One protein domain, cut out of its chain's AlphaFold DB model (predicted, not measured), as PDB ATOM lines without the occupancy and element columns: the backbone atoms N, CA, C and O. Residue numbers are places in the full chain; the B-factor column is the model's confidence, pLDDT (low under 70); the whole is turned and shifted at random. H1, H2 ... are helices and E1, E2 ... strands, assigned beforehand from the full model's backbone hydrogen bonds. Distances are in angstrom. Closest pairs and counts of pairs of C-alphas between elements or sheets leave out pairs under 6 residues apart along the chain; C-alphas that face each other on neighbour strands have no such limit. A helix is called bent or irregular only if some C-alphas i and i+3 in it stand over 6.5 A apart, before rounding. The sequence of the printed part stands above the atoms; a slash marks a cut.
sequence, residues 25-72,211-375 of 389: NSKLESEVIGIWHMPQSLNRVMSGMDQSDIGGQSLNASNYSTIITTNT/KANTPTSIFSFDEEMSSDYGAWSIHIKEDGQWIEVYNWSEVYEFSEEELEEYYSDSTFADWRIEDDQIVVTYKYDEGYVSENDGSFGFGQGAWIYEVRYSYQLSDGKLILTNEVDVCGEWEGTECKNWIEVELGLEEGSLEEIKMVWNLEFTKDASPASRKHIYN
ATOM      1  N   ASN A  25       1.685  21.109 110.290       57.25
ATOM      2  CA  ASN A  25       0.644  21.971 109.741       57.25
ATOM      3  C   ASN A  25       0.706  23.394 110.308       57.25
ATOM      4  O   ASN A  25       0.637  24.328 109.529       57.25
ATOM      5  N   SER A  26       0.947  23.594 111.610       60.84
ATOM      6  CA  SER A  26       1.030  24.949 112.196       60.84
ATOM      7  C   SER A  26       2.276  25.704 111.740       60.84
ATOM      8  O   SER A  26       2.240  26.911 111.489       60.84
ATOM      9  N   LYS A  27       3.399  24.992 111.578       63.75
ATOM     10  CA  LYS A  27       4.609  25.579 111.001       63.75
ATOM     11  C   LYS A  27       4.369  25.975 109.546       63.75
ATOM     12  O   LYS A  27       4.800  27.043 109.127       63.75
ATOM     13  N   LEU A  28       3.676  25.130 108.799       65.06
ATOM     14  CA  LEU A  28       3.425  25.342 107.388       65.06
ATOM     15  C   LEU A  28       2.383  26.450 107.149       65.06
ATOM     16  O   LEU A  28       2.607  27.308 106.299       65.06
ATOM     17  N   GLU A  29       1.335  26.523 107.975       72.69
ATOM     18  CA  GLU A  29       0.401  27.656 108.051       72.69
ATOM     19  C   GLU A  29       1.166  28.972 108.227       72.69
ATOM     20  O   GLU A  29       0.969  29.916 107.462       72.69
ATOM     21  N   SER A  30       2.119  29.022 109.165       76.69
ATOM     22  CA  SER A  30       2.901  30.239 109.421       76.69
ATOM     23  C   SER A  30       3.787  30.690 108.247       76.69
ATOM     24  O   SER A  30       4.148  31.865 108.172       76.69
ATOM     25  N   GLU A  31       4.141  29.787 107.326       82.50
ATOM     26  CA  GLU A  31       4.972  30.099 106.155       82.50
ATOM     27  C   GLU A  31       4.140  30.639 104.976       82.50
ATOM     28  O   GLU A  31       4.616  31.530 104.258       82.50
ATOM     29  N   VAL A  32       2.900  30.155 104.808       87.44
ATOM     30  CA  VAL A  32       1.964  30.613 103.761       87.44
ATOM     31  C   VAL A  32       1.255  31.917 104.123       87.44
ATOM     32  O   VAL A  32       0.885  32.670 103.226       87.44
ATOM     33  N   ILE A  33       1.103  32.238 105.410       91.31
ATOM     34  CA  ILE A  33       0.486  33.494 105.852       91.31
ATOM     35  C   ILE A  33       1.264  34.710 105.324       91.31
ATOM     36  O   ILE A  33       2.495  34.812 105.426       91.31
ATOM     37  N   GLY A  34       0.525  35.675 104.779       91.00
ATOM     38  CA  GLY A  34       1.077  36.919 104.258       91.00
ATOM     39  C   GLY A  34       0.312  37.480 103.065       91.00
ATOM     40  O   GLY A  34      -0.759  37.002 102.700       91.00
ATOM     41  N   ILE A  35       0.896  38.525 102.481       91.12
ATOM     42  CA  ILE A  35       0.456  39.123 101.220       91.12
ATOM     43  C   ILE A  35       1.366  38.586 100.120       91.12
ATOM     44  O   ILE A  35       2.594  38.639 100.244       91.12
ATOM     45  N   TRP A  36       0.749  38.082  99.062       91.19
ATOM     46  CA  TRP A  36       1.420  37.487  97.920       91.19
ATOM     47  C   TRP A  36       0.907  38.147  96.644       91.19
ATOM     48  O   TRP A  36      -0.297  38.246  96.435       91.19
ATOM     49  N   HIS A  37       1.812  38.621  95.797       87.00
ATOM     50  CA  HIS A  37       1.490  39.354  94.575       87.00
ATOM     51  C   HIS A  37       1.675  38.454  93.360       87.00
ATOM     52  O   HIS A  37       2.712  37.799  93.249       87.00
ATOM     53  N   MET A  38       0.698  38.438  92.455       84.00
ATOM     54  CA  MET A  38       0.763  37.650  91.226       84.00
ATOM     55  C   MET A  38       1.594  38.414  90.184       84.00
ATOM     56  O   MET A  38       1.248  39.547  89.845       84.00
ATOM     57  N   PRO A  39       2.719  37.865  89.689       72.88
ATOM     58  CA  PRO A  39       3.504  38.490  88.636       72.88
ATOM     59  C   PRO A  39       3.107  38.016  87.228       72.88
ATOM     60  O   PRO A  39       3.636  38.566  86.266       72.88
ATOM     61  N   GLN A  40       2.266  36.984  87.116       66.94
ATOM     62  CA  GLN A  40       1.828  36.378  85.856       66.94
ATOM     63  C   GLN A  40       0.815  37.275  85.131       66.94
ATOM     64  O   GLN A  40       0.042  37.975  85.787       66.94
ATOM     65  N   SER A  41       0.817  37.236  83.794       65.38
ATOM     66  CA  SER A  41      -0.276  37.774  82.976       65.38
ATOM     67  C   SER A  41      -1.558  36.966  83.199       65.38
ATOM     68  O   SER A  41      -1.530  35.883  83.791       65.38
ATOM     69  N   LEU A  42      -2.691  37.509  82.761       66.31
ATOM     70  CA  LEU A  42      -3.937  36.752  82.687       66.31
ATOM     71  C   LEU A  42      -3.876  35.766  81.510       66.31
ATOM     72  O   LEU A  42      -3.054  35.909  80.600       66.31
ATOM     73  N   ASN A  43      -4.709  34.727  81.542       62.00
ATOM     74  CA  ASN A  43      -4.815  33.818  80.404       62.00
ATOM     75  C   ASN A  43      -5.453  34.494  79.181       62.00
ATOM     76  O   ASN A  43      -6.046  35.568  79.270       62.00
ATOM     77  N   ARG A  44      -5.346  33.829  78.027       61.50
ATOM     78  CA  ARG A  44      -5.892  34.325  76.762       61.50
ATOM     79  C   ARG A  44      -7.407  34.568  76.810       61.50
ATOM     80  O   ARG A  44      -7.848  35.493  76.151       61.50
ATOM     81  N   VAL A  45      -8.174  33.788  77.583       62.34
ATOM     82  CA  VAL A  45      -9.641  33.947  77.737       62.34
ATOM     83  C   VAL A  45      -9.995  35.275  78.405       62.34
ATOM     84  O   VAL A  45     -10.951  35.927  78.015       62.34
ATOM     85  N   MET A  46      -9.198  35.678  79.389       61.22
ATOM     86  CA  MET A  46      -9.390  36.909  80.157       61.22
ATOM     87  C   MET A  46      -8.778  38.144  79.489       61.22
ATOM     88  O   MET A  46      -8.996  39.267  79.940       61.22
ATOM     89  N   SER A  47      -7.987  37.942  78.437       56.66
ATOM     90  CA  SER A  47      -7.486  39.024  77.599       56.66
ATOM     91  C   SER A  47      -8.640  39.533  76.739       56.66
ATOM     92  O   SER A  47      -9.083  38.812  75.852       56.66
ATOM     93  N   GLY A  48      -9.115  40.753  76.986       54.06
ATOM     94  CA  GLY A  48     -10.280  41.313  76.292       54.06
ATOM     95  C   GLY A  48     -11.502  41.570  77.178       54.06
ATOM     96  O   GLY A  48     -12.531  42.000  76.676       54.06
ATOM     97  N   MET A  49     -11.445  41.268  78.478       62.34
ATOM     98  CA  MET A  49     -12.572  41.530  79.382       62.34
ATOM     99  C   MET A  49     -12.446  42.889  80.066       62.34
ATOM    100  O   MET A  49     -11.350  43.316  80.422       62.34
ATOM    101  N   ASP A  50     -13.574  43.536  80.348       63.47
ATOM    102  CA  ASP A  50     -13.576  44.759  81.144       63.47
ATOM    103  C   ASP A  50     -12.932  44.544  82.523       63.47
ATOM    104  O   ASP A  50     -13.159  43.549  83.219       63.47
ATOM    105  N   GLN A  51     -12.127  45.513  82.964       68.25
ATOM    106  CA  GLN A  51     -11.376  45.421  84.222       68.25
ATOM    107  C   GLN A  51     -12.302  45.255  85.438       68.25
ATOM    108  O   GLN A  51     -11.938  44.577  86.403       68.25
ATOM    109  N   SER A  52     -13.510  45.828  85.388       63.81
ATOM    110  CA  SER A  52     -14.533  45.637  86.420       63.81
ATOM    111  C   SER A  52     -15.068  44.206  86.465       63.81
ATOM    112  O   SER A  52     -15.301  43.685  87.554       63.81
ATOM    113  N   ASP A  53     -15.212  43.554  85.312       64.25
ATOM    114  CA  ASP A  53     -15.688  42.171  85.218       64.25
ATOM    115  C   ASP A  53     -14.611  41.192  85.688       64.25
ATOM    116  O   ASP A  53     -14.903  40.239  86.410       64.25
ATOM    117  N   ILE A  54     -13.344  41.488  85.385       65.81
ATOM    118  CA  ILE A  54     -12.187  40.758  85.921       65.81
ATOM    119  C   ILE A  54     -12.128  40.892  87.446       65.81
ATOM    120  O   ILE A  54     -11.937  39.896  88.141       65.81
ATOM    121  N   GLY A  55     -12.299  42.108  87.975       58.16
ATOM    122  CA  GLY A  55     -12.293  42.377  89.415       58.16
ATOM    123  C   GLY A  55     -13.437  41.702  90.175       58.16
ATOM    124  O   GLY A  55     -13.226  41.236  91.298       58.16
ATOM    125  N   GLY A  56     -14.610  41.594  89.542       60.59
ATOM    126  CA  GLY A  56     -15.800  40.954  90.104       60.59
ATOM    127  C   GLY A  56     -15.744  39.422  90.140       60.59
ATOM    128  O   GLY A  56     -16.608  38.789  90.753       60.59
ATOM    129  N   GLN A  57     -14.738  38.809  89.512       65.44
ATOM    130  CA  GLN A  57     -14.530  37.364  89.499       65.44
ATOM    131  C   GLN A  57     -13.431  36.941  90.487       65.44
ATOM    132  O   GLN A  57     -12.513  37.691  90.804       65.44
ATOM    133  N   SER A  58     -13.491  35.700  90.977       66.44
ATOM    134  CA  SER A  58     -12.348  35.124  91.696       66.44
ATOM    135  C   SER A  58     -11.215  34.798  90.726       66.44
ATOM    136  O   SER A  58     -11.465  34.332  89.617       66.44
ATOM    137  N   LEU A  59      -9.966  34.895  91.197       68.88
ATOM    138  CA  LEU A  59      -8.778  34.385  90.499       68.88
ATOM    139  C   LEU A  59      -8.964  32.953  89.988       68.88
ATOM    140  O   LEU A  59      -8.447  32.585  88.937       68.88
ATOM    141  N   ASN A  60      -9.699  32.132  90.733       66.12
ATOM    142  CA  ASN A  60      -9.934  30.753  90.348       66.12
ATOM    143  C   ASN A  60     -11.062  30.583  89.322       66.12
ATOM    144  O   ASN A  60     -11.127  29.556  88.664       66.12
ATOM    145  N   ALA A  61     -11.963  31.555  89.175       63.50
ATOM    146  CA  ALA A  61     -13.080  31.430  88.244       63.50
ATOM    147  C   ALA A  61     -12.593  31.370  86.792       63.50
ATOM    148  O   ALA A  61     -13.181  30.668  85.974       63.50
ATOM    149  N   SER A  62     -11.505  32.078  86.493       59.78
ATOM    150  CA  SER A  62     -11.196  32.378  85.106       59.78
ATOM    151  C   SER A  62      -9.716  32.459  84.761       59.78
ATOM    152  O   SER A  62      -9.406  32.600  83.590       59.78
ATOM    153  N   ASN A  63      -8.787  32.268  85.712       70.25
ATOM    154  CA  ASN A  63      -7.340  32.293  85.454       70.25
ATOM    155  C   ASN A  63      -6.685  30.891  85.361       70.25
ATOM    156  O   ASN A  63      -5.703  30.600  86.050       70.25
ATOM    157  N   TYR A  64      -7.240  30.004  84.528       72.62
ATOM    158  CA  TYR A  64      -6.701  28.661  84.249       72.62
ATOM    159  C   TYR A  64      -6.143  28.519  82.834       72.62
ATOM    160  O   TYR A  64      -6.497  29.256  81.923       72.62
ATOM    161  N   SER A  65      -5.293  27.519  82.621       76.06
ATOM    162  CA  SER A  65      -5.036  26.972  81.287       76.06
ATOM    163  C   SER A  65      -5.927  25.757  81.051       76.06
ATOM    164  O   SER A  65      -6.168  24.982  81.976       76.06
ATOM    165  N   THR A  66      -6.382  25.551  79.818       79.75
ATOM    166  CA  THR A  66      -7.060  24.304  79.449       79.75
ATOM    167  C   THR A  66      -6.024  23.344  78.878       79.75
ATOM    168  O   THR A  66      -5.281  23.691  77.968       79.75
ATOM    169  N   ILE A  67      -5.932  22.134  79.416       86.19
ATOM    170  CA  ILE A  67      -5.030  21.093  78.926       86.19
ATOM    171  C   ILE A  67      -5.853  20.039  78.207       86.19
ATOM    172  O   ILE A  67      -6.783  19.482  78.786       86.19
ATOM    173  N   ILE A  68      -5.471  19.731  76.969       89.38
ATOM    174  CA  ILE A  68      -6.112  18.710  76.146       89.38
ATOM    175  C   ILE A  68      -5.129  17.595  75.781       89.38
ATOM    176  O   ILE A  68      -3.960  17.850  75.478       89.38
ATOM    177  N   THR A  69      -5.605  16.351  75.797       92.56
ATOM    178  CA  THR A  69      -4.869  15.177  75.318       92.56
ATOM    179  C   THR A  69      -5.758  14.346  74.403       92.56
ATOM    180  O   THR A  69      -6.850  13.935  74.791       92.56
ATOM    181  N   THR A  70      -5.261  14.045  73.205       95.44
ATOM    182  CA  THR A  70      -5.949  13.216  72.206       95.44
ATOM    183  C   THR A  70      -5.193  11.909  71.962       95.44
ATOM    184  O   THR A  70      -3.986  11.837  72.184       95.44
ATOM    185  N   ASN A  71      -5.854  10.855  71.486       96.38
ATOM    186  CA  ASN A  71      -5.202   9.575  71.151       96.38
ATOM    187  C   ASN A  71      -4.565   9.548  69.746       96.38
ATOM    188  O   ASN A  71      -3.765   8.661  69.434       96.38
ATOM    189  N   THR A  72      -4.885  10.539  68.918       96.62
ATOM    190  CA  THR A  72      -4.438  10.723  67.531       96.62
ATOM    191  C   THR A  72      -3.978  12.167  67.316       96.62
ATOM    192  O   THR A  72      -4.288  13.042  68.122       96.62
ATOM    193  N   LYS A 211      -0.668  17.040  69.297       95.12
ATOM    194  CA  LYS A 211       0.022  15.761  69.087       95.12
ATOM    195  C   LYS A 211      -0.612  14.655  69.916       95.12
ATOM    196  O   LYS A 211      -0.860  14.836  71.108       95.12
ATOM    197  N   ALA A 212      -0.740  13.478  69.314       95.56
ATOM    198  CA  ALA A 212      -1.252  12.292  69.979       95.56
ATOM    199  C   ALA A 212      -0.510  12.013  71.297       95.56
ATOM    200  O   ALA A 212       0.725  12.029  71.364       95.56
ATOM    201  N   ASN A 213      -1.272  11.675  72.332       93.56
ATOM    202  CA  ASN A 213      -0.824  11.266  73.661       93.56
ATOM    203  C   ASN A 213       0.104  12.288  74.341       93.56
ATOM    204  O   ASN A 213       0.941  11.917  75.165       93.56
ATOM    205  N   THR A 214      -0.010  13.564  73.964       91.50
ATOM    206  CA  THR A 214       0.790  14.658  74.514       91.50
ATOM    207  C   THR A 214      -0.143  15.715  75.100       91.50
ATOM    208  O   THR A 214      -0.866  16.352  74.333       91.50
ATOM    209  N   PRO A 215      -0.105  15.946  76.426       90.12
ATOM    210  CA  PRO A 215      -0.828  17.051  77.036       90.12
ATOM    211  C   PRO A 215      -0.410  18.369  76.390       90.12
ATOM    212  O   PRO A 215       0.776  18.715  76.371       90.12
ATOM    213  N   THR A 216      -1.383  19.079  75.834       86.81
ATOM    214  CA  THR A 216      -1.175  20.342  75.128       86.81
ATOM    215  C   THR A 216      -1.992  21.422  75.813       86.81
ATOM    216  O   THR A 216      -3.186  21.245  76.033       86.81
ATOM    217  N   SER A 217      -1.340  22.526  76.173       83.50
ATOM    218  CA  SER A 217      -2.026  23.686  76.737       83.50
ATOM    219  C   SER A 217      -2.672  24.492  75.621       83.50
ATOM    220  O   SER A 217      -1.998  24.876  74.664       83.50
ATOM    221  N   ILE A 218      -3.973  24.717  75.746       75.81
ATOM    222  CA  ILE A 218      -4.800  25.543  74.876       75.81
ATOM    223  C   ILE A 218      -5.407  26.663  75.726       75.81
ATOM    224  O   ILE A 218      -5.662  26.483  76.920       75.81
ATOM    225  N   PHE A 219      -5.588  27.841  75.125       68.38
ATOM    226  CA  PHE A 219      -6.077  29.037  75.829       68.38
ATOM    227  C   PHE A 219      -5.243  29.387  77.080       68.38
ATOM    228  O   PHE A 219      -5.769  29.731  78.136       68.38
ATOM    229  N   SER A 220      -3.919  29.240  76.975       57.41
ATOM    230  CA  SER A 220      -2.981  29.479  78.072       57.41
ATOM    231  C   SER A 220      -2.724  30.965  78.318       57.41
ATOM    232  O   SER A 220      -3.185  31.830  77.580       57.41
ATOM    233  N   PHE A 221      -1.924  31.253  79.340       55.72
ATOM    234  CA  PHE A 221      -1.242  32.536  79.510       55.72
ATOM    235  C   PHE A 221      -0.509  32.931  78.229       55.72
ATOM    236  O   PHE A 221       0.290  32.143  77.714       55.72
ATOM    237  N   ASP A 222      -0.808  34.123  77.718       55.00
ATOM    238  CA  ASP A 222      -0.040  34.741  76.642       55.00
ATOM    239  C   ASP A 222       0.968  35.717  77.268       55.00
ATOM    240  O   ASP A 222       0.640  36.475  78.186       55.00
ATOM    241  N   GLU A 223       2.224  35.656  76.820       44.00
ATOM    242  CA  GLU A 223       3.263  36.603  77.238       44.00
ATOM    243  C   GLU A 223       3.115  37.953  76.511       44.00
ATOM    244  O   GLU A 223       3.671  38.952  76.975       44.00
ATOM    245  N   GLU A 224       2.389  37.996  75.382       42.94
ATOM    246  CA  GLU A 224       2.266  39.182  74.523       42.94
ATOM    247  C   GLU A 224       0.985  40.007  74.718       42.94
ATOM    248  O   GLU A 224       0.904  41.101  74.159       42.94
ATOM    249  N   MET A 225       0.025  39.580  75.546       41.66
ATOM    250  CA  MET A 225      -1.202  40.354  75.776       41.66
ATOM    251  C   MET A 225      -1.333  40.860  77.211       41.66
ATOM    252  O   MET A 225      -0.979  40.185  78.175       41.66
ATOM    253  N   SER A 226      -1.853  42.087  77.310       44.28
ATOM    254  CA  SER A 226      -2.107  42.868  78.520       44.28
ATOM    255  C   SER A 226      -0.863  43.500  79.182       44.28
ATOM    256  O   SER A 226      -0.380  43.066  80.231       44.28
ATOM    257  N   SER A 227      -0.388  44.629  78.645       43.34
ATOM    258  CA  SER A 227       0.399  45.578  79.450       43.34
ATOM    259  C   SER A 227      -0.450  46.377  80.449       43.34
ATOM    260  O   SER A 227       0.127  47.008  81.338       43.34
ATOM    261  N   ASP A 228      -1.782  46.317  80.316       49.25
ATOM    262  CA  ASP A 228      -2.696  47.350  80.824       49.25
ATOM    263  C   ASP A 228      -3.792  46.810  81.764       49.25
ATOM    264  O   ASP A 228      -4.701  47.539  82.150       49.25
ATOM    265  N   TYR A 229      -3.708  45.545  82.183       61.75
ATOM    266  CA  TYR A 229      -4.648  44.985  83.151       61.75
ATOM    267  C   TYR A 229      -4.048  45.028  84.559       61.75
ATOM    268  O   TYR A 229      -2.839  44.872  84.753       61.75
ATOM    269  N   GLY A 230      -4.902  45.292  85.547       68.19
ATOM    270  CA  GLY A 230      -4.544  45.502  86.947       68.19
ATOM    271  C   GLY A 230      -3.702  44.400  87.609       68.19
ATOM    272  O   GLY A 230      -3.412  43.343  87.058       68.19
ATOM    273  N   ALA A 231      -3.298  44.641  88.854       77.31
ATOM    274  CA  ALA A 231      -2.467  43.740  89.638       77.31
ATOM    275  C   ALA A 231      -3.288  42.921  90.641       77.31
ATOM    276  O   ALA A 231      -3.964  43.476  91.513       77.31
ATOM    277  N   TRP A 232      -3.121  41.600  90.579       81.62
ATOM    278  CA  TRP A 232      -3.678  40.660  91.547       81.62
ATOM    279  C   TRP A 232      -2.762  40.423  92.748       81.62
ATOM    280  O   TRP A 232      -1.529  40.350  92.650       81.62
ATOM    281  N   SER A 233      -3.380  40.231  93.907       87.56
ATOM    282  CA  SER A 233      -2.719  39.727  95.107       87.56
ATOM    283  C   SER A 233      -3.659  38.875  95.946       87.56
ATOM    284  O   SER A 233      -4.873  39.040  95.884       87.56
ATOM    285  N   ILE A 234      -3.087  37.982  96.748       90.50
ATOM    286  CA  ILE A 234      -3.816  37.191  97.735       90.50
ATOM    287  C   ILE A 234      -3.296  37.495  99.138       90.50
ATOM    288  O   ILE A 234      -2.087  37.594  99.378       90.50
ATOM    289  N   HIS A 235      -4.217  37.668 100.079       92.44
ATOM    290  CA  HIS A 235      -3.943  37.853 101.494       92.44
ATOM    291  C   HIS A 235      -4.397  36.600 102.242       92.44
ATOM    292  O   HIS A 235      -5.593  36.343 102.373       92.44
ATOM    293  N   ILE A 236      -3.432  35.849 102.764       92.38
ATOM    294  CA  ILE A 236      -3.661  34.640 103.558       92.38
ATOM    295  C   ILE A 236      -3.483  35.018 105.030       92.38
ATOM    296  O   ILE A 236      -2.369  35.358 105.448       92.38
ATOM    297  N   LYS A 237      -4.570  35.025 105.809       90.88
ATOM    298  CA  LYS A 237      -4.574  35.504 107.203       90.88
ATOM    299  C   LYS A 237      -4.633  34.377 108.233       90.88
ATOM    300  O   LYS A 237      -5.269  33.355 108.014       90.88
ATOM    301  N   GLU A 238      -4.036  34.624 109.401       88.12
ATOM    302  CA  GLU A 238      -4.026  33.711 110.562       88.12
ATOM    303  C   GLU A 238      -5.417  33.338 111.090       88.12
ATOM    304  O   GLU A 238      -5.580  32.284 111.695       88.12
ATOM    305  N   ASP A 239      -6.421  34.191 110.890       87.56
ATOM    306  CA  ASP A 239      -7.794  33.961 111.351       87.56
ATOM    307  C   ASP A 239      -8.616  33.062 110.411       87.56
ATOM    308  O   ASP A 239      -9.818  32.899 110.622       87.56
ATOM    309  N   GLY A 240      -7.972  32.460 109.404       88.94
ATOM    310  CA  GLY A 240      -8.608  31.595 108.413       88.94
ATOM    311  C   GLY A 240      -9.226  32.355 107.242       88.94
ATOM    312  O   GLY A 240      -9.892  31.743 106.415       88.94
ATOM    313  N   GLN A 241      -9.010  33.670 107.133       91.31
ATOM    314  CA  GLN A 241      -9.529  34.464 106.021       91.31
ATOM    315  C   GLN A 241      -8.565  34.486 104.823       91.31
ATOM    316  O   GLN A 241      -7.375  34.784 104.961       91.31
ATOM    317  N   TRP A 242      -9.112  34.208 103.644       90.81
ATOM    318  CA  TRP A 242      -8.491  34.355 102.330       90.81
ATOM    319  C   TRP A 242      -9.106  35.561 101.626       90.81
ATOM    320  O   TRP A 242     -10.329  35.704 101.596       90.81
ATOM    321  N   ILE A 243      -8.274  36.448 101.086       88.56
ATOM    322  CA  ILE A 243      -8.745  37.616 100.334       88.56
ATOM    323  C   ILE A 243      -7.986  37.691  99.026       88.56
ATOM    324  O   ILE A 243      -6.762  37.776  99.040       88.56
ATOM    325  N   GLU A 244      -8.705  37.717  97.922       86.00
ATOM    326  CA  GLU A 244      -8.167  38.035  96.605       86.00
ATOM    327  C   GLU A 244      -8.425  39.510  96.364       86.00
ATOM    328  O   GLU A 244      -9.529  39.977  96.621       86.00
ATOM    329  N   VAL A 245      -7.410  40.247  95.931       82.81
ATOM    330  CA  VAL A 245      -7.504  41.684  95.684       82.81
ATOM    331  C   VAL A 245      -7.024  41.956  94.273       82.81
ATOM    332  O   VAL A 245      -5.863  41.668  93.957       82.81
ATOM    333  N   TYR A 246      -7.893  42.558  93.470       79.62
ATOM    334  CA  TYR A 246      -7.566  43.093  92.156       79.62
ATOM    335  C   TYR A 246      -7.498  44.612  92.237       79.62
ATOM    336  O   TYR A 246      -8.384  45.236  92.812       79.62
ATOM    337  N   ASN A 247      -6.442  45.215  91.697       78.38
ATOM    338  CA  ASN A 247      -6.312  46.671  91.625       78.38
ATOM    339  C   ASN A 247      -5.998  47.086  90.197       78.38
ATOM    340  O   ASN A 247      -5.004  46.613  89.656       78.38
ATOM    341  N   TRP A 248      -6.754  48.014  89.629       74.69
ATOM    342  CA  TRP A 248      -6.494  48.565  88.298       74.69
ATOM    343  C   TRP A 248      -6.551  50.092  88.329       74.69
ATOM    344  O   TRP A 248      -7.002  50.689  89.314       74.69
ATOM    345  N   SER A 249      -6.038  50.724  87.278       70.81
ATOM    346  CA  SER A 249      -6.212  52.153  87.057       70.81
ATOM    347  C   SER A 249      -6.755  52.417  85.665       70.81
ATOM    348  O   SER A 249      -6.460  51.688  84.721       70.81
ATOM    349  N   GLU A 250      -7.558  53.468  85.560       67.00
ATOM    350  CA  GLU A 250      -8.080  53.966  84.293       67.00
ATOM    351  C   GLU A 250      -7.537  55.373  84.079       67.00
ATOM    352  O   GLU A 250      -7.604  56.224  84.974       67.00
ATOM    353  N   VAL A 251      -6.973  55.610  82.897       65.00
ATOM    354  CA  VAL A 251      -6.487  56.929  82.492       65.00
ATOM    355  C   VAL A 251      -7.533  57.559  81.589       65.00
ATOM    356  O   VAL A 251      -7.769  57.104  80.473       65.00
ATOM    357  N   TYR A 252      -8.138  58.640  82.064       58.28
ATOM    358  CA  TYR A 252      -9.046  59.448  81.269       58.28
ATOM    359  C   TYR A 252      -8.275  60.587  80.604       58.28
ATOM    360  O   TYR A 252      -7.758  61.487  81.276       58.28
ATOM    361  N   GLU A 253      -8.234  60.582  79.273       53.28
ATOM    362  CA  GLU A 253      -7.745  61.716  78.492       53.28
ATOM    363  C   GLU A 253      -8.870  62.740  78.294       53.28
ATOM    364  O   GLU A 253      -9.599  62.733  77.301       53.28
ATOM    365  N   PHE A 254      -9.014  63.673  79.238       49.66
ATOM    366  CA  PHE A 254      -9.780  64.892  78.985       49.66
ATOM    367  C   PHE A 254      -8.836  65.972  78.466       49.66
ATOM    368  O   PHE A 254      -7.745  66.166  78.995       49.66
ATOM    369  N   SER A 255      -9.250  66.679  77.409       51.19
ATOM    370  CA  SER A 255      -8.412  67.637  76.679       51.19
ATOM    371  C   SER A 255      -7.604  68.552  77.618       51.19
ATOM    372  O   SER A 255      -8.166  69.480  78.202       51.19
ATOM    373  N   GLU A 256      -6.293  68.279  77.680       54.28
ATOM    374  CA  GLU A 256      -5.199  68.943  78.418       54.28
ATOM    375  C   GLU A 256      -4.779  68.379  79.799       54.28
ATOM    376  O   GLU A 256      -3.706  68.772  80.265       54.28
ATOM    377  N   GLU A 257      -5.494  67.428  80.417       56.75
ATOM    378  CA  GLU A 257      -5.052  66.750  81.657       56.75
ATOM    379  C   GLU A 257      -5.385  65.245  81.646       56.75
ATOM    380  O   GLU A 257      -6.547  64.858  81.553       56.75
ATOM    381  N   GLU A 258      -4.358  64.398  81.785       57.12
ATOM    382  CA  GLU A 258      -4.522  62.970  82.088       57.12
ATOM    383  C   GLU A 258      -4.944  62.826  83.558       57.12
ATOM    384  O   GLU A 258      -4.196  63.199  84.473       57.12
ATOM    385  N   LEU A 259      -6.152  62.311  83.793       60.84
ATOM    386  CA  LEU A 259      -6.627  61.939  85.124       60.84
ATOM    387  C   LEU A 259      -6.574  60.420  85.255       60.84
ATOM    388  O   LEU A 259      -7.282  59.716  84.547       60.84
ATOM    389  N   GLU A 260      -5.743  59.932  86.172       68.50
ATOM    390  CA  GLU A 260      -5.684  58.514  86.522       68.50
ATOM    391  C   GLU A 260      -6.536  58.263  87.776       68.50
ATOM    392  O   GLU A 260      -6.265  58.832  88.844       68.50
ATOM    393  N   GLU A 261      -7.567  57.429  87.649       66.62
ATOM    394  CA  GLU A 261      -8.356  56.925  88.776       66.62
ATOM    395  C   GLU A 261      -7.927  55.499  89.126       66.62
ATOM    396  O   GLU A 261      -7.557  54.717  88.255       66.62
ATOM    397  N   TYR A 262      -7.938  55.172  90.421       74.81
ATOM    398  CA  TYR A 262      -7.490  53.878  90.933       74.81
ATOM    399  C   TYR A 262      -8.650  53.149  91.591       74.81
ATOM    400  O   TYR A 262      -9.304  53.691  92.490       74.81
ATOM    401  N   TYR A 263      -8.824  51.892  91.211       73.19
ATOM    402  CA  TYR A 263      -9.901  51.036  91.672       73.19
ATOM    403  C   TYR A 263      -9.356  49.772  92.330       73.19
ATOM    404  O   TYR A 263      -8.203  49.374  92.134       73.19
ATOM    405  N   SER A 264     -10.187  49.164  93.172       77.38
ATOM    406  CA  SER A 264      -9.860  47.940  93.891       77.38
ATOM    407  C   SER A 264     -11.130  47.140  94.121       77.38
ATOM    408  O   SER A 264     -12.110  47.693  94.626       77.38
ATOM    409  N   ASP A 265     -11.085  45.854  93.790       75.12
ATOM    410  CA  ASP A 265     -12.124  44.893  94.144       75.12
ATOM    411  C   ASP A 265     -11.530  43.754  94.979       75.12
ATOM    412  O   ASP A 265     -10.308  43.542  95.017       75.12
ATOM    413  N   SER A 266     -12.368  43.068  95.752       78.75
ATOM    414  CA  SER A 266     -11.925  42.002  96.640       78.75
ATOM    415  C   SER A 266     -12.930  40.869  96.790       78.75
ATOM    416  O   SER A 266     -14.051  41.066  97.259       78.75
ATOM    417  N   THR A 267     -12.454  39.649  96.545       78.00
ATOM    418  CA  THR A 267     -13.190  38.414  96.823       78.00
ATOM    419  C   THR A 267     -12.737  37.818  98.152       78.00
ATOM    420  O   THR A 267     -11.542  37.682  98.421       78.00
ATOM    421  N   PHE A 268     -13.695  37.441  99.002       82.19
ATOM    422  CA  PHE A 268     -13.441  36.867 100.323       82.19
ATOM    423  C   PHE A 268     -13.775  35.375 100.350       82.19
ATOM    424  O   PHE A 268     -14.833  34.950  99.888       82.19
ATOM    425  N   ALA A 269     -12.898  34.590 100.967       85.94
ATOM    426  CA  ALA A 269     -13.080  33.163 101.182       85.94
ATOM    427  C   ALA A 269     -12.522  32.742 102.549       85.94
ATOM    428  O   ALA A 269     -11.802  33.493 103.215       85.94
ATOM    429  N   ASP A 270     -12.855  31.525 102.966       91.00
ATOM    430  CA  ASP A 270     -12.210  30.878 104.108       91.00
ATOM    431  C   ASP A 270     -11.078  29.974 103.597       91.00
ATOM    432  O   ASP A 270     -11.210  29.365 102.536       91.00
ATOM    433  N   TRP A 271      -9.979  29.838 104.339       92.62
ATOM    434  CA  TRP A 271      -8.925  28.872 104.026       92.62
ATOM    435  C   TRP A 271      -8.523  28.034 105.234       92.62
ATOM    436  O   TRP A 271      -8.696  28.422 106.391       92.62
ATOM    437  N   ARG A 272      -7.971  26.860 104.939       91.69
ATOM    438  CA  ARG A 272      -7.385  25.944 105.919       91.69
ATOM    439  C   ARG A 272      -6.336  25.059 105.262       91.69
ATOM    440  O   ARG A 272      -6.324  24.913 104.039       91.69
ATOM    441  N   ILE A 273      -5.505  24.424 106.081       89.56
ATOM    442  CA  ILE A 273      -4.647  23.328 105.629       89.56
ATOM    443  C   ILE A 273      -5.328  22.001 105.943       89.56
ATOM    444  O   ILE A 273      -5.631  21.702 107.099       89.56
ATOM    445  N   GLU A 274      -5.546  21.196 104.910       88.62
ATOM    446  CA  GLU A 274      -5.914  19.788 105.047       88.62
ATOM    447  C   GLU A 274      -4.804  18.948 104.430       88.62
ATOM    448  O   GLU A 274      -4.439  19.157 103.276       88.62
ATOM    449  N   ASP A 275      -4.252  18.022 105.215       84.06
ATOM    450  CA  ASP A 275      -3.084  17.223 104.841       84.06
ATOM    451  C   ASP A 275      -1.906  18.100 104.369       84.06
ATOM    452  O   ASP A 275      -1.309  18.816 105.179       84.06
ATOM    453  N   ASP A 276      -1.565  18.046 103.083       83.25
ATOM    454  CA  ASP A 276      -0.523  18.818 102.408       83.25
ATOM    455  C   ASP A 276      -1.087  19.795 101.361       83.25
ATOM    456  O   ASP A 276      -0.361  20.232 100.468       83.25
ATOM    457  N   GLN A 277      -2.359  20.185 101.490       88.75
ATOM    458  CA  GLN A 277      -3.054  21.082 100.567       88.75
ATOM    459  C   GLN A 277      -3.583  22.338 101.267       88.75
ATOM    460  O   GLN A 277      -4.002  22.305 102.426       88.75
ATOM    461  N   ILE A 278      -3.607  23.451 100.530       90.62
ATOM    462  CA  ILE A 278      -4.368  24.642 100.921       90.62
ATOM    463  C   ILE A 278      -5.772  24.472 100.354       90.62
ATOM    464  O   ILE A 278      -5.947  24.375  99.138       90.62
ATOM    465  N   VAL A 279      -6.766  24.437 101.236       90.50
ATOM    466  CA  VAL A 279      -8.175  24.350 100.854       90.50
ATOM    467  C   VAL A 279      -8.802  25.724 101.013       90.50
ATOM    468  O   VAL A 279      -8.863  26.237 102.129       90.50
ATOM    469  N   VAL A 280      -9.271  26.304  99.910       89.19
ATOM    470  CA  VAL A 280      -9.960  27.602  99.878       89.19
ATOM    471  C   VAL A 280     -11.440  27.366  99.614       89.19
ATOM    472  O   VAL A 280     -11.804  26.605  98.726       89.19
ATOM    473  N   THR A 281     -12.302  27.969 100.421       86.56
ATOM    474  CA  THR A 281     -13.753  27.779 100.396       86.56
ATOM    475  C   THR A 281     -14.433  29.105 100.087       86.56
ATOM    476  O   THR A 281     -14.552  29.968 100.962       86.56
ATOM    477  N   TYR A 282     -14.884  29.261  98.846       78.06
ATOM    478  CA  TYR A 282     -15.588  30.454  98.382       78.06
ATOM    479  C   TYR A 282     -17.076  30.349  98.704       78.06
ATOM    480  O   TYR A 282     -17.688  29.288  98.556       78.06
ATOM    481  N   LYS A 283     -17.657  31.468  99.135       70.12
ATOM    482  CA  LYS A 283     -19.089  31.614  99.401       70.12
ATOM    483  C   LYS A 283     -19.597  32.755  98.535       70.12
ATOM    484  O   LYS A 283     -19.352  33.913  98.854       70.12
ATOM    485  N   TYR A 284     -20.260  32.414  97.437       61.16
ATOM    486  CA  TYR A 284     -20.870  33.401  96.555       61.16
ATOM    487  C   TYR A 284     -22.322  33.630  96.965       61.16
ATOM    488  O   TYR A 284     -23.084  32.672  97.095       61.16
ATOM    489  N   ASP A 285     -22.696  34.895  97.137       48.22
ATOM    490  CA  ASP A 285     -24.086  35.331  97.226       48.22
ATOM    491  C   ASP A 285     -24.549  35.684  95.795       48.22
ATOM    492  O   ASP A 285     -24.308  36.787  95.334       48.22
ATOM    493  N   GLU A 286     -25.156  34.737  95.069       41.41
ATOM    494  CA  GLU A 286     -25.806  34.927  93.755       41.41
ATOM    495  C   GLU A 286     -24.870  35.476  92.659       41.41
ATOM    496  O   GLU A 286     -24.919  36.649  92.310       41.41
ATOM    497  N   GLY A 287     -24.059  34.597  92.054       40.84
ATOM    498  CA  GLY A 287     -23.286  34.890  90.839       40.84
ATOM    499  C   GLY A 287     -23.556  33.862  89.738       40.84
ATOM    500  O   GLY A 287     -23.422  32.660  89.965       40.84
ATOM    501  N   TYR A 288     -23.971  34.338  88.564       37.78
ATOM    502  CA  TYR A 288     -24.126  33.564  87.330       37.78
ATOM    503  C   TYR A 288     -22.831  33.767  86.525       37.78
ATOM    504  O   TYR A 288     -22.557  34.893  86.129       37.78
ATOM    505  N   VAL A 289     -22.018  32.726  86.316       38.97
ATOM    506  CA  VAL A 289     -21.031  32.741  85.218       38.97
ATOM    507  C   VAL A 289     -21.829  32.371  83.975       38.97
ATOM    508  O   VAL A 289     -22.519  31.347  83.986       38.97
ATOM    509  N   SER A 290     -21.862  33.256  82.982       34.97
ATOM    510  CA  SER A 290     -22.683  33.063  81.792       34.97
ATOM    511  C   SER A 290     -22.150  31.876  80.978       34.97
ATOM    512  O   SER A 290     -20.946  31.698  80.846       34.97
ATOM    513  N   GLU A 291     -23.046  31.042  80.447       34.19
ATOM    514  CA  GLU A 291     -22.699  29.918  79.560       34.19
ATOM    515  C   GLU A 291     -22.145  30.380  78.193       34.19
ATOM    516  O   GLU A 291     -21.728  29.548  77.393       34.19
ATOM    517  N   ASN A 292     -22.133  31.690  77.914       31.28
ATOM    518  CA  ASN A 292     -21.896  32.237  76.578       31.28
ATOM    519  C   ASN A 292     -20.437  32.644  76.303       31.28
ATOM    520  O   ASN A 292     -20.127  33.039  75.182       31.28
ATOM    521  N   ASP A 293     -19.524  32.525  77.270       36.88
ATOM    522  CA  ASP A 293     -18.190  33.142  77.180       36.88
ATOM    523  C   ASP A 293     -17.120  32.246  76.530       36.88
ATOM    524  O   ASP A 293     -15.953  32.281  76.925       36.88
ATOM    525  N   GLY A 294     -17.511  31.408  75.558       34.53
ATOM    526  CA  GLY A 294     -16.602  30.663  74.663       34.53
ATOM    527  C   GLY A 294     -15.534  29.799  75.350       34.53
ATOM    528  O   GLY A 294     -14.587  29.333  74.714       34.53
ATOM    529  N   SER A 295     -15.663  29.593  76.655       40.38
ATOM    530  CA  SER A 295     -14.695  28.955  77.522       40.38
ATOM    531  C   SER A 295     -15.419  27.889  78.317       40.38
ATOM    532  O   SER A 295     -16.560  28.061  78.737       40.38
ATOM    533  N   PHE A 296     -14.754  26.759  78.539       39.94
ATOM    534  CA  PHE A 296     -15.324  25.636  79.288       39.94
ATOM    535  C   PHE A 296     -15.549  25.942  80.780       39.94
ATOM    536  O   PHE A 296     -15.630  25.003  81.561       39.94
ATOM    537  N   GLY A 297     -15.573  27.216  81.193       39.94
ATOM    538  CA  GLY A 297     -15.551  27.673  82.578       39.94
ATOM    539  C   GLY A 297     -16.592  26.989  83.452       39.94
ATOM    540  O   GLY A 297     -17.683  26.643  83.006       39.94
ATOM    541  N   PHE A 298     -16.246  26.796  84.728       36.88
ATOM    542  CA  PHE A 298     -17.154  26.269  85.744       36.88
ATOM    543  C   PHE A 298     -18.306  27.252  86.009       36.88
ATOM    544  O   PHE A 298     -18.332  27.962  87.012       36.88
ATOM    545  N   GLY A 299     -19.294  27.259  85.124       38.03
ATOM    546  CA  GLY A 299     -20.650  27.687  85.403       38.03
ATOM    547  C   GLY A 299     -21.503  26.441  85.592       38.03
ATOM    548  O   GLY A 299     -21.747  25.734  84.627       38.03
ATOM    549  N   GLN A 300     -21.917  26.164  86.836       31.02
ATOM    550  CA  GLN A 300     -23.254  25.676  87.233       31.02
ATOM    551  C   GLN A 300     -23.242  24.802  88.502       31.02
ATOM    552  O   GLN A 300     -22.654  23.727  88.553       31.02
ATOM    553  N   GLY A 301     -24.014  25.236  89.511       30.84
ATOM    554  CA  GLY A 301     -24.582  24.350  90.539       30.84
ATOM    555  C   GLY A 301     -23.976  24.401  91.954       30.84
ATOM    556  O   GLY A 301     -23.227  23.520  92.344       30.84
ATOM    557  N   ALA A 302     -24.470  25.341  92.771       31.55
ATOM    558  CA  ALA A 302     -24.505  25.370  94.248       31.55
ATOM    559  C   ALA A 302     -23.283  25.828  95.109       31.55
ATOM    560  O   ALA A 302     -22.507  25.029  95.618       31.55
ATOM    561  N   TRP A 303     -23.296  27.129  95.446       49.94
ATOM    562  CA  TRP A 303     -23.197  27.816  96.767       49.94
ATOM    563  C   TRP A 303     -22.009  27.661  97.735       49.94
ATOM    564  O   TRP A 303     -21.858  28.528  98.597       49.94
ATOM    565  N   ILE A 304     -21.149  26.653  97.627       47.44
ATOM    566  CA  ILE A 304     -19.856  26.613  98.332       47.44
ATOM    567  C   ILE A 304     -18.868  25.903  97.412       47.44
ATOM    568  O   ILE A 304     -19.014  24.707  97.177       47.44
ATOM    569  N   TYR A 305     -17.864  26.624  96.911       71.25
ATOM    570  CA  TYR A 305     -16.833  26.039  96.055       71.25
ATOM    571  C   TYR A 305     -15.558  25.819  96.867       71.25
ATOM    572  O   TYR A 305     -14.959  26.777  97.361       71.25
ATOM    573  N   GLU A 306     -15.176  24.552  97.052       79.06
ATOM    574  CA  GLU A 306     -13.903  24.183  97.666       79.06
ATOM    575  C   GLU A 306     -12.848  23.935  96.596       79.06
ATOM    576  O   GLU A 306     -13.007  23.088  95.720       79.06
ATOM    577  N   VAL A 307     -11.730  24.628  96.734       81.62
ATOM    578  CA  VAL A 307     -10.594  24.552  95.827       81.62
ATOM    579  C   VAL A 307      -9.429  23.990  96.596       81.62
ATOM    580  O   VAL A 307      -9.087  24.487  97.671       81.62
ATOM    581  N   ARG A 308      -8.821  22.943  96.051       86.75
ATOM    582  CA  ARG A 308      -7.717  22.236  96.694       86.75
ATOM    583  C   ARG A 308      -6.444  22.503  95.916       86.75
ATOM    584  O   ARG A 308      -6.242  21.942  94.838       86.75
ATOM    585  N   TYR A 309      -5.599  23.363  96.469       88.19
ATOM    586  CA  TYR A 309      -4.302  23.669  95.894       88.19
ATOM    587  C   TYR A 309      -3.234  22.763  96.491       88.19
ATOM    588  O   TYR A 309      -2.996  22.759  97.703       88.19
ATOM    589  N   SER A 310      -2.526  22.059  95.614       89.62
ATOM    590  CA  SER A 310      -1.151  21.673  95.917       89.62
ATOM    591  C   SER A 310      -0.311  22.946  95.914       89.62
ATOM    592  O   SER A 310      -0.553  23.829  95.093       89.62
ATOM    593  N   TYR A 311       0.666  23.070  96.805       88.50
ATOM    594  CA  TYR A 311       1.487  24.278  96.849       88.50
ATOM    595  C   TYR A 311       2.974  23.972  96.973       88.50
ATOM    596  O   TYR A 311       3.396  22.949  97.515       88.50
ATOM    597  N   GLN A 312       3.785  24.899  96.471       88.94
ATOM    598  CA  GLN A 312       5.234  24.891  96.626       88.94
ATOM    599  C   GLN A 312       5.696  26.235  97.175       88.94
ATOM    600  O   GLN A 312       5.344  27.292  96.652       88.94
ATOM    601  N   LEU A 313       6.520  26.180  98.218       86.75
ATOM    602  CA  LEU A 313       7.149  27.342  98.832       86.75
ATOM    603  C   LEU A 313       8.661  27.276  98.621       86.75
ATOM    604  O   LEU A 313       9.318  26.335  99.070       86.75
ATOM    605  N   SER A 314       9.223  28.284  97.958       82.88
ATOM    606  CA  SER A 314      10.674  28.411  97.780       82.88
ATOM    607  C   SER A 314      11.072  29.872  97.610       82.88
ATOM    608  O   SER A 314      10.506  30.569  96.778       82.88
ATOM    609  N   ASP A 315      12.070  30.334  98.369       79.75
ATOM    610  CA  ASP A 315      12.716  31.649  98.204       79.75
ATOM    611  C   ASP A 315      11.744  32.840  98.037       79.75
ATOM    612  O   ASP A 315      11.906  33.680  97.153       79.75
ATOM    613  N   GLY A 316      10.712  32.922  98.887       82.31
ATOM    614  CA  GLY A 316       9.733  34.019  98.839       82.31
ATOM    615  C   GLY A 316       8.754  33.944  97.663       82.31
ATOM    616  O   GLY A 316       8.084  34.938  97.372       82.31
ATOM    617  N   LYS A 317       8.660  32.776  97.018       87.56
ATOM    618  CA  LYS A 317       7.651  32.428  96.019       87.56
ATOM    619  C   LYS A 317       6.683  31.382  96.561       87.56
ATOM    620  O   LYS A 317       7.106  30.456  97.259       87.56
ATOM    621  N   LEU A 318       5.417  31.545  96.203       89.81
ATOM    622  CA  LEU A 318       4.334  30.603  96.442       89.81
ATOM    623  C   LEU A 318       3.773  30.205  95.081       89.81
ATOM    624  O   LEU A 318       3.373  31.072  94.313       89.81
ATOM    625  N   ILE A 319       3.768  28.913  94.782       88.44
ATOM    626  CA  ILE A 319       3.109  28.370  93.593       88.44
ATOM    627  C   ILE A 319       1.918  27.563  94.078       88.44
ATOM    628  O   ILE A 319       2.100  26.705  94.942       88.44
ATOM    629  N   LEU A 320       0.735  27.849  93.548       88.31
ATOM    630  CA  LEU A 320      -0.498  27.118  93.815       88.31
ATOM    631  C   LEU A 320      -0.923  26.388  92.546       88.31
ATOM    632  O   LEU A 320      -1.064  27.000  91.489       88.31
ATOM    633  N   THR A 321      -1.143  25.085  92.663       87.25
ATOM    634  CA  THR A 321      -1.554  24.234  91.551       87.25
ATOM    635  C   THR A 321      -2.872  23.553  91.873       87.25
ATOM    636  O   THR A 321      -2.994  22.883  92.902       87.25
ATOM    637  N   ASN A 322      -3.847  23.704  90.987       83.44
ATOM    638  CA  ASN A 322      -5.105  22.971  91.023       83.44
ATOM    639  C   ASN A 322      -5.398  22.414  89.628       83.44
ATOM    640  O   ASN A 322      -5.110  23.063  88.627       83.44
ATOM    641  N   GLU A 323      -5.942  21.204  89.575       81.88
ATOM    642  CA  GLU A 323      -6.372  20.564  88.337       81.88
ATOM    643  C   GLU A 323      -7.800  20.068  88.525       81.88
ATOM    644  O   GLU A 323      -8.105  19.442  89.547       81.88
ATOM    645  N   VAL A 324      -8.657  20.319  87.543       78.31
ATOM    646  CA  VAL A 324     -10.030  19.821  87.536       78.31
ATOM    647  C   VAL A 324     -10.331  19.208  86.177       78.31
ATOM    648  O   VAL A 324     -10.047  19.801  85.140       78.31
ATOM    649  N   ASP A 325     -10.883  17.996  86.187       77.88
ATOM    650  CA  ASP A 325     -11.421  17.356  84.987       77.88
ATOM    651  C   ASP A 325     -12.682  18.110  84.552       77.88
ATOM    652  O   ASP A 325     -13.618  18.245  85.343       77.88
ATOM    653  N   VAL A 326     -12.704  18.606  83.311       78.12
ATOM    654  CA  VAL A 326     -13.835  19.386  82.779       78.12
ATOM    655  C   VAL A 326     -15.101  18.535  82.715       78.12
ATOM    656  O   VAL A 326     -16.187  19.030  82.999       78.12
ATOM    657  N   CYS A 327     -14.975  17.243  82.411       76.00
ATOM    658  CA  CYS A 327     -16.122  16.339  82.401       76.00
ATOM    659  C   CYS A 327     -16.451  15.779  83.795       76.00
ATOM    660  O   CYS A 327     -17.506  15.173  83.967       76.00
ATOM    661  N   GLY A 328     -15.595  15.997  84.802       69.56
ATOM    662  CA  GLY A 328     -15.836  15.625  86.200       69.56
ATOM    663  C   GLY A 328     -16.420  14.214  86.400       69.56
ATOM    664  O   GLY A 328     -15.994  13.247  85.775       69.56
ATOM    665  N   GLU A 329     -17.423  14.107  87.283       54.50
ATOM    666  CA  GLU A 329     -18.245  12.895  87.478       54.50
ATOM    667  C   GLU A 329     -19.435  12.801  86.502       54.50
ATOM    668  O   GLU A 329     -20.247  11.876  86.620       54.50
ATOM    669  N   TRP A 330     -19.572  13.720  85.533       53.66
ATOM    670  CA  TRP A 330     -20.421  13.504  84.353       53.66
ATOM    671  C   TRP A 330     -19.743  12.426  83.486       53.66
ATOM    672  O   TRP A 330     -19.226  12.657  82.396       53.66
ATOM    673  N   GLU A 331     -19.698  11.210  84.034       50.31
ATOM    674  CA  GLU A 331     -19.133  10.013  83.436       50.31
ATOM    675  C   GLU A 331     -19.983   9.625  82.221       50.31
ATOM    676  O   GLU A 331     -20.959   8.879  82.312       50.31
ATOM    677  N   GLY A 332     -19.598  10.127  81.053       57.72
ATOM    678  CA  GLY A 332     -20.178   9.710  79.789       57.72
ATOM    679  C   GLY A 332     -19.334  10.144  78.601       57.72
ATOM    680  O   GLY A 332     -18.710  11.201  78.609       57.72
ATOM    681  N   THR A 333     -19.357   9.335  77.543       66.12
ATOM    682  CA  THR A 333     -18.865   9.725  76.212       66.12
ATOM    683  C   THR A 333     -19.521  11.016  75.714       66.12
ATOM    684  O   THR A 333     -18.923  11.715  74.919       66.12
ATOM    685  N   GLU A 334     -20.708  11.376  76.211       78.31
ATOM    686  CA  GLU A 334     -21.457  12.565  75.785       78.31
ATOM    687  C   GLU A 334     -20.707  13.885  76.026       78.31
ATOM    688  O   GLU A 334     -20.623  14.688  75.101       78.31
ATOM    689  N   CYS A 335     -20.096  14.088  77.204       83.38
ATOM    690  CA  CYS A 335     -19.325  15.310  77.485       83.38
ATOM    691  C   CYS A 335     -18.138  15.450  76.525       83.38
ATOM    692  O   CYS A 335     -17.962  16.478  75.877       83.38
ATOM    693  N   LYS A 336     -17.349  14.380  76.382       85.69
ATOM    694  CA  LYS A 336     -16.179  14.378  75.496       85.69
ATOM    695  C   LYS A 336     -16.570  14.543  74.033       85.69
ATOM    696  O   LYS A 336     -15.936  15.330  73.348       85.69
ATOM    697  N   ASN A 337     -17.629  13.870  73.586       84.75
ATOM    698  CA  ASN A 337     -18.132  13.992  72.221       84.75
ATOM    699  C   ASN A 337     -18.596  15.424  71.921       84.75
ATOM    700  O   ASN A 337     -18.321  15.938  70.843       84.75
ATOM    701  N   TRP A 338     -19.273  16.084  72.868       82.81
ATOM    702  CA  TRP A 338     -19.661  17.485  72.701       82.81
ATOM    703  C   TRP A 338     -18.431  18.396  72.579       82.81
ATOM    704  O   TRP A 338     -18.330  19.167  71.632       82.81
ATOM    705  N   ILE A 339     -17.437  18.229  73.458       86.06
ATOM    706  CA  ILE A 339     -16.177  18.989  73.406       86.06
ATOM    707  C   ILE A 339     -15.416  18.734  72.097       86.06
ATOM    708  O   ILE A 339     -14.844  19.659  71.522       86.06
ATOM    709  N   GLU A 340     -15.397  17.493  71.608       89.69
ATOM    710  CA  GLU A 340     -14.806  17.156  70.314       89.69
ATOM    711  C   GLU A 340     -15.478  17.925  69.178       89.69
ATOM    712  O   GLU A 340     -14.769  18.502  68.355       89.69
ATOM    713  N   VAL A 341     -16.812  17.993  69.158       84.75
ATOM    714  CA  VAL A 341     -17.559  18.781  68.167       84.75
ATOM    715  C   VAL A 341     -17.192  20.262  68.265       84.75
ATOM    716  O   VAL A 341     -16.796  20.848  67.256       84.75
ATOM    717  N   GLU A 342     -17.219  20.845  69.467       82.88
ATOM    718  CA  GLU A 342     -16.922  22.271  69.676       82.88
ATOM    719  C   GLU A 342     -15.509  22.669  69.233       82.88
ATOM    720  O   GLU A 342     -15.296  23.738  68.648       82.88
ATOM    721  N   LEU A 343     -14.536  21.792  69.484       87.94
ATOM    722  CA  LEU A 343     -13.128  21.995  69.149       87.94
ATOM    723  C   LEU A 343     -12.758  21.488  67.741       87.94
ATOM    724  O   LEU A 343     -11.601  21.610  67.312       87.94
ATOM    725  N   GLY A 344     -13.724  20.922  67.015       89.31
ATOM    726  CA  GLY A 344     -13.558  20.333  65.687       89.31
ATOM    727  C   GLY A 344     -12.696  19.067  65.656       89.31
ATOM    728  O   GLY A 344     -12.132  18.743  64.611       89.31
ATOM    729  N   LEU A 345     -12.523  18.370  66.771       92.06
ATOM    730  CA  LEU A 345     -11.732  17.145  66.863       92.06
ATOM    731  C   LEU A 345     -12.466  15.959  66.222       92.06
ATOM    732  O   LEU A 345     -13.684  15.960  66.066       92.06
ATOM    733  N   GLU A 346     -11.716  14.928  65.836       93.38
ATOM    734  CA  GLU A 346     -12.318  13.670  65.388       93.38
ATOM    735  C   GLU A 346     -13.075  12.980  66.539       93.38
ATOM    736  O   GLU A 346     -12.599  12.961  67.676       93.38
ATOM    737  N   GLU A 347     -14.229  12.379  66.235       91.50
ATOM    738  CA  GLU A 347     -15.061  11.670  67.219       91.50
ATOM    739  C   GLU A 347     -14.283  10.527  67.900       91.50
ATOM    740  O   GLU A 347     -13.689   9.665  67.237       91.50
ATOM    741  N   GLY A 348     -14.305  10.501  69.231       91.38
ATOM    742  CA  GLY A 348     -13.594   9.537  70.069       91.38
ATOM    743  C   GLY A 348     -12.076   9.743  70.128       91.38
ATOM    744  O   GLY A 348     -11.353   8.827  70.539       91.38
ATOM    745  N   SER A 349     -11.568  10.898  69.692       94.69
ATOM    746  CA  SER A 349     -10.144  11.230  69.771       94.69
ATOM    747  C   SER A 349      -9.721  11.813  71.120       94.69
ATOM    748  O   SER A 349      -8.541  11.713  71.464       94.69
ATOM    749  N   LEU A 350     -10.639  12.399  71.889       93.12
ATOM    750  CA  LEU A 350     -10.382  13.091  73.147       93.12
ATOM    751  C   LEU A 350     -10.229  12.104  74.311       93.12
ATOM    752  O   LEU A 350     -11.183  11.488  74.789       93.12
ATOM    753  N   GLU A 351      -9.008  11.997  74.829       91.75
ATOM    754  CA  GLU A 351      -8.709  11.152  75.987       91.75
ATOM    755  C   GLU A 351      -8.918  11.910  77.295       91.75
ATOM    756  O   GLU A 351      -9.483  11.365  78.245       91.75
ATOM    757  N   GLU A 352      -8.491  13.170  77.348       88.81
ATOM    758  CA  GLU A 352      -8.510  13.977  78.563       88.81
ATOM    759  C   GLU A 352      -8.636  15.464  78.232       88.81
ATOM    760  O   GLU A 352      -7.960  15.964  77.330       88.81
ATOM    761  N   ILE A 353      -9.466  16.168  79.000       86.19
ATOM    762  CA  ILE A 353      -9.528  17.626  79.024       86.19
ATOM    763  C   ILE A 353      -9.640  18.101  80.472       86.19
ATOM    764  O   ILE A 353     -10.471  17.621  81.242       86.19
ATOM    765  N   LYS A 354      -8.761  19.021  80.863       83.56
ATOM    766  CA  LYS A 354      -8.664  19.531  82.232       83.56
ATOM    767  C   LYS A 354      -8.486  21.032  82.241       83.56
ATOM    768  O   LYS A 354      -7.813  21.581  81.374       83.56
ATOM    769  N   MET A 355      -8.980  21.666  83.287       79.69
ATOM    770  CA  MET A 355      -8.527  22.992  83.682       79.69
ATOM    771  C   MET A 355      -7.386  22.863  84.665       79.69
ATOM    772  O   MET A 355      -7.445  22.056  85.592       79.69
ATOM    773  N   VAL A 356      -6.347  23.659  84.454       79.50
ATOM    774  CA  VAL A 356      -5.158  23.673  85.293       79.50
ATOM    775  C   VAL A 356      -4.848  25.108  85.687       79.50
ATOM    776  O   VAL A 356      -4.482  25.938  84.853       79.50
ATOM    777  N   TRP A 357      -4.948  25.382  86.981       80.06
ATOM    778  CA  TRP A 357      -4.442  26.601  87.589       80.06
ATOM    779  C   TRP A 357      -3.008  26.354  88.023       80.06
ATOM    780  O   TRP A 357      -2.731  25.411  88.761       80.06
ATOM    781  N   ASN A 358      -2.098  27.213  87.578       81.06
ATOM    782  CA  ASN A 358      -0.720  27.244  88.049       81.06
ATOM    783  C   ASN A 358      -0.363  28.684  88.422       81.06
ATOM    784  O   ASN A 358       0.298  29.394  87.665       81.06
ATOM    785  N   LEU A 359      -0.873  29.111  89.575       83.12
ATOM    786  CA  LEU A 359      -0.804  30.489  90.040       83.12
ATOM    787  C   LEU A 359       0.515  30.713  90.775       83.12
ATOM    788  O   LEU A 359       0.770  30.122  91.828       83.12
ATOM    789  N   GLU A 360       1.360  31.574  90.226       85.44
ATOM    790  CA  GLU A 360       2.611  31.972  90.858       85.44
ATOM    791  C   GLU A 360       2.434  33.285  91.605       85.44
ATOM    792  O   GLU A 360       1.862  34.244  91.095       85.44
ATOM    793  N   PHE A 361       3.008  33.360  92.801       86.81
ATOM    794  CA  PHE A 361       3.026  34.573  93.595       86.81
ATOM    795  C   PHE A 361       4.387  34.832  94.229       86.81
ATOM    796  O   PHE A 361       5.156  33.915  94.534       86.81
ATOM    797  N   THR A 362       4.665  36.104  94.503       87.25
ATOM    798  CA  THR A 362       5.867  36.564  95.202       87.25
ATOM    799  C   THR A 362       5.525  37.472  96.378       87.25
ATOM    800  O   THR A 362       4.565  38.239  96.325       87.25
ATOM    801  N   LYS A 363       6.334  37.441  97.448       84.12
ATOM    802  CA  LYS A 363       6.187  38.410  98.558       84.12
ATOM    803  C   LYS A 363       6.553  39.838  98.154       84.12
ATOM    804  O   LYS A 363       6.048  40.798  98.725       84.12
ATOM    805  N   ASP A 364       7.432  39.979  97.168       75.88
ATOM    806  CA  ASP A 364       7.744  41.267  96.567       75.88
ATOM    807  C   ASP A 364       6.722  41.570  95.474       75.88
ATOM    808  O   ASP A 364       6.594  40.792  94.533       75.88
ATOM    809  N   ALA A 365       6.048  42.719  95.525       63.38
ATOM    810  CA  ALA A 365       5.302  43.214  94.366       63.38
ATOM    811  C   ALA A 365       6.266  43.290  93.163       63.38
ATOM    812  O   ALA A 365       7.321  43.912  93.277       63.38
ATOM    813  N   SER A 366       6.008  42.645  92.027       51.69
ATOM    814  CA  SER A 366       6.884  42.740  90.847       51.69
ATOM    815  C   SER A 366       6.799  44.134  90.194       51.69
ATOM    816  O   SER A 366       5.806  44.831  90.375       51.69
ATOM    817  N   PRO A 367       7.772  44.585  89.384       44.25
ATOM    818  CA  PRO A 367       7.642  45.814  88.601       44.25
ATOM    819  C   PRO A 367       6.458  45.850  87.627       44.25
ATOM    820  O   PRO A 367       6.077  46.947  87.264       44.25
ATOM    821  N   ALA A 368       5.863  44.718  87.228       41.94
ATOM    822  CA  ALA A 368       4.599  44.710  86.479       41.94
ATOM    823  C   ALA A 368       3.441  45.172  87.382       41.94
ATOM    824  O   ALA A 368       2.740  46.116  87.040       41.94
ATOM    825  N   SER A 369       3.385  44.666  88.622       39.62
ATOM    826  CA  SER A 369       2.487  45.193  89.664       39.62
ATOM    827  C   SER A 369       2.877  46.584  90.200       39.62
ATOM    828  O   SER A 369       2.061  47.243  90.831       39.62
ATOM    829  N   ARG A 370       4.117  47.060  89.971       36.84
ATOM    830  CA  ARG A 370       4.581  48.405  90.379       36.84
ATOM    831  C   ARG A 370       4.638  49.426  89.246       36.84
ATOM    832  O   ARG A 370       4.811  50.602  89.550       36.84
ATOM    833  N   LYS A 371       4.542  49.044  87.969       36.31
ATOM    834  CA  LYS A 371       4.632  49.998  86.848       36.31
ATOM    835  C   LYS A 371       3.499  51.023  86.931       36.31
ATOM    836  O   LYS A 371       3.749  52.188  86.658       36.31
ATOM    837  N   HIS A 372       2.364  50.605  87.487       39.69
ATOM    838  CA  HIS A 372       1.199  51.431  87.812       39.69
ATOM    839  C   HIS A 372       1.185  51.963  89.265       39.69
ATOM    840  O   HIS A 372       0.257  52.636  89.683       39.69
ATOM    841  N   ILE A 373       2.235  51.713  90.062       37.69
ATOM    842  CA  ILE A 373       2.432  52.329  91.396       37.69
ATOM    843  C   ILE A 373       3.427  53.505  91.316       37.69
ATOM    844  O   ILE A 373       3.526  54.336  92.226       37.69
ATOM    845  N   TYR A 374       4.185  53.624  90.222       32.84
ATOM    846  CA  TYR A 374       5.190  54.671  90.059       32.84
ATOM    847  C   TYR A 374       4.655  55.892  89.313       32.84
ATOM    848  O   TYR A 374       5.120  56.202  88.227       32.84
ATOM    849  N   ASN A 375       3.779  56.641  89.982       33.66
ATOM    850  CA  ASN A 375       3.818  58.108  89.995       33.66
ATOM    851  C   ASN A 375       3.090  58.670  91.230       33.66
ATOM    852  O   ASN A 375       2.196  59.506  91.151       33.66
TER     853      ASN A 375
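This is residues 25 to 72 and 211 to 375 of the 389 residues of an uncharacterized protein of bacterium TMED144 (UniProt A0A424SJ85). What shape do these atoms make? One antiparallel sheet of ten strands folds back on itself at the bent strand E6 into two leaves that face each other, E1 E4 E5 in one and E7 E8 E9 E10 E2 E3 in the other, with the short helix H3 near the middle. The turn end of the long hairpin E5 and E6, residues 254 to 257, sticks out as an arm, H1 lies over E7, and H4 grazes the sheet near E10. What is it built of? The printed part has 213 residues with five named helices and ten named strands, in chain order H1 E1 H2 H3 E2 E3 E4 E5 E6 E7 E8 E9 H4 E10 H5; the class is mixed, helices and strands. The order across the sheet is E1 E4 E5 E6 E7 E8 E9 E10 E2 E3. How large is it? It is compact, with a radius of gyration of the C-alphas of 18.8 A and spans of 57 by 53 by 35 A.

What comes before the cut? H1, residues 25 to 32, begins at C-alpha 25 (0.644, 21.971, 109.741) and measures 10.6 A. E1 is residues 34 to 37, H2 51 to 55, H3 59 to 62 and E2 65 to 70, 16.5 A long. Which strands follow it? E3 is residues 216 to 218, E4 231 to 236 and E5 241 to 254, 40.7 A long. E6, residues 257 to 274, runs 52.5 A from C-alpha 257 (-5.052, 66.750, 81.657) and bends by 50 degrees at residue 270. E7 is residues 277 to 282, E8 305 to 314, 27.7 A, and E9 317 to 325, 26.7 A. What comes last? H4, residues 333 to 342, measures 14.3 A, and E10, residues 350 to 362, 36.1 A. H5, residues 367 to 371, ends at C-alpha 371 (4.632, 49.998, 86.848).

How do the strands pair? E4 to E9 form a meander, each strand the antiparallel neighbour of the one before. In the hairpin E5 and E6, N 250 and O 261 are 3.0 A apart, within hydrogen-bond range; in the hairpin E6 and E7, at 119 degrees, N 272 and O 279 are 3.0 A apart. What lies toward the edge strands E1 and E3? N 36 of E1 and O 234 of E4 are 2.9 A apart, N 67 of E2 and O 354 of E10 2.8 A, and N 68 of E2 and O 216 of E3 2.9 A. Where do the leaves of this twisted folded sheet come close? The closest C-alphas of E1 and E10, those of His 37 and Phe 361, are 5.1 A apart. Where are the helices? H1 is on the sheet at a height of 8.2 A, across the strands at 82 degrees to E7 on the local plane, and H3, on the opposite face, is over none at 5.2 A. H2 is only just over E6, with 3 of its 5 C-alphas, H5 is over none at 4.3 A, only just above the sheet's level, and H4 only grazes the sheet with residues 333 to 340. Each O i to N i+4 pair in H1, H2, H4 and H5 is within hydrogen-bond range; H3 is too short for one.

How far does it reach? The two C-alphas farthest apart, those of Glu 256 and Gly 332, are 61.1 A apart. Where is it cut, and which links are long? Residues 73 to 210 are not printed, and C-alphas 72 and 211 are 6.9 A apart across the cut. The links E1 to H2, E3 to E4 and E7 to E8 are long, the last with 22 residues. Where is confidence low? The mean pLDDT of the printed part is 71.5, and 89 residues are under 70, among them residues 284 to 304 and 365 to 375.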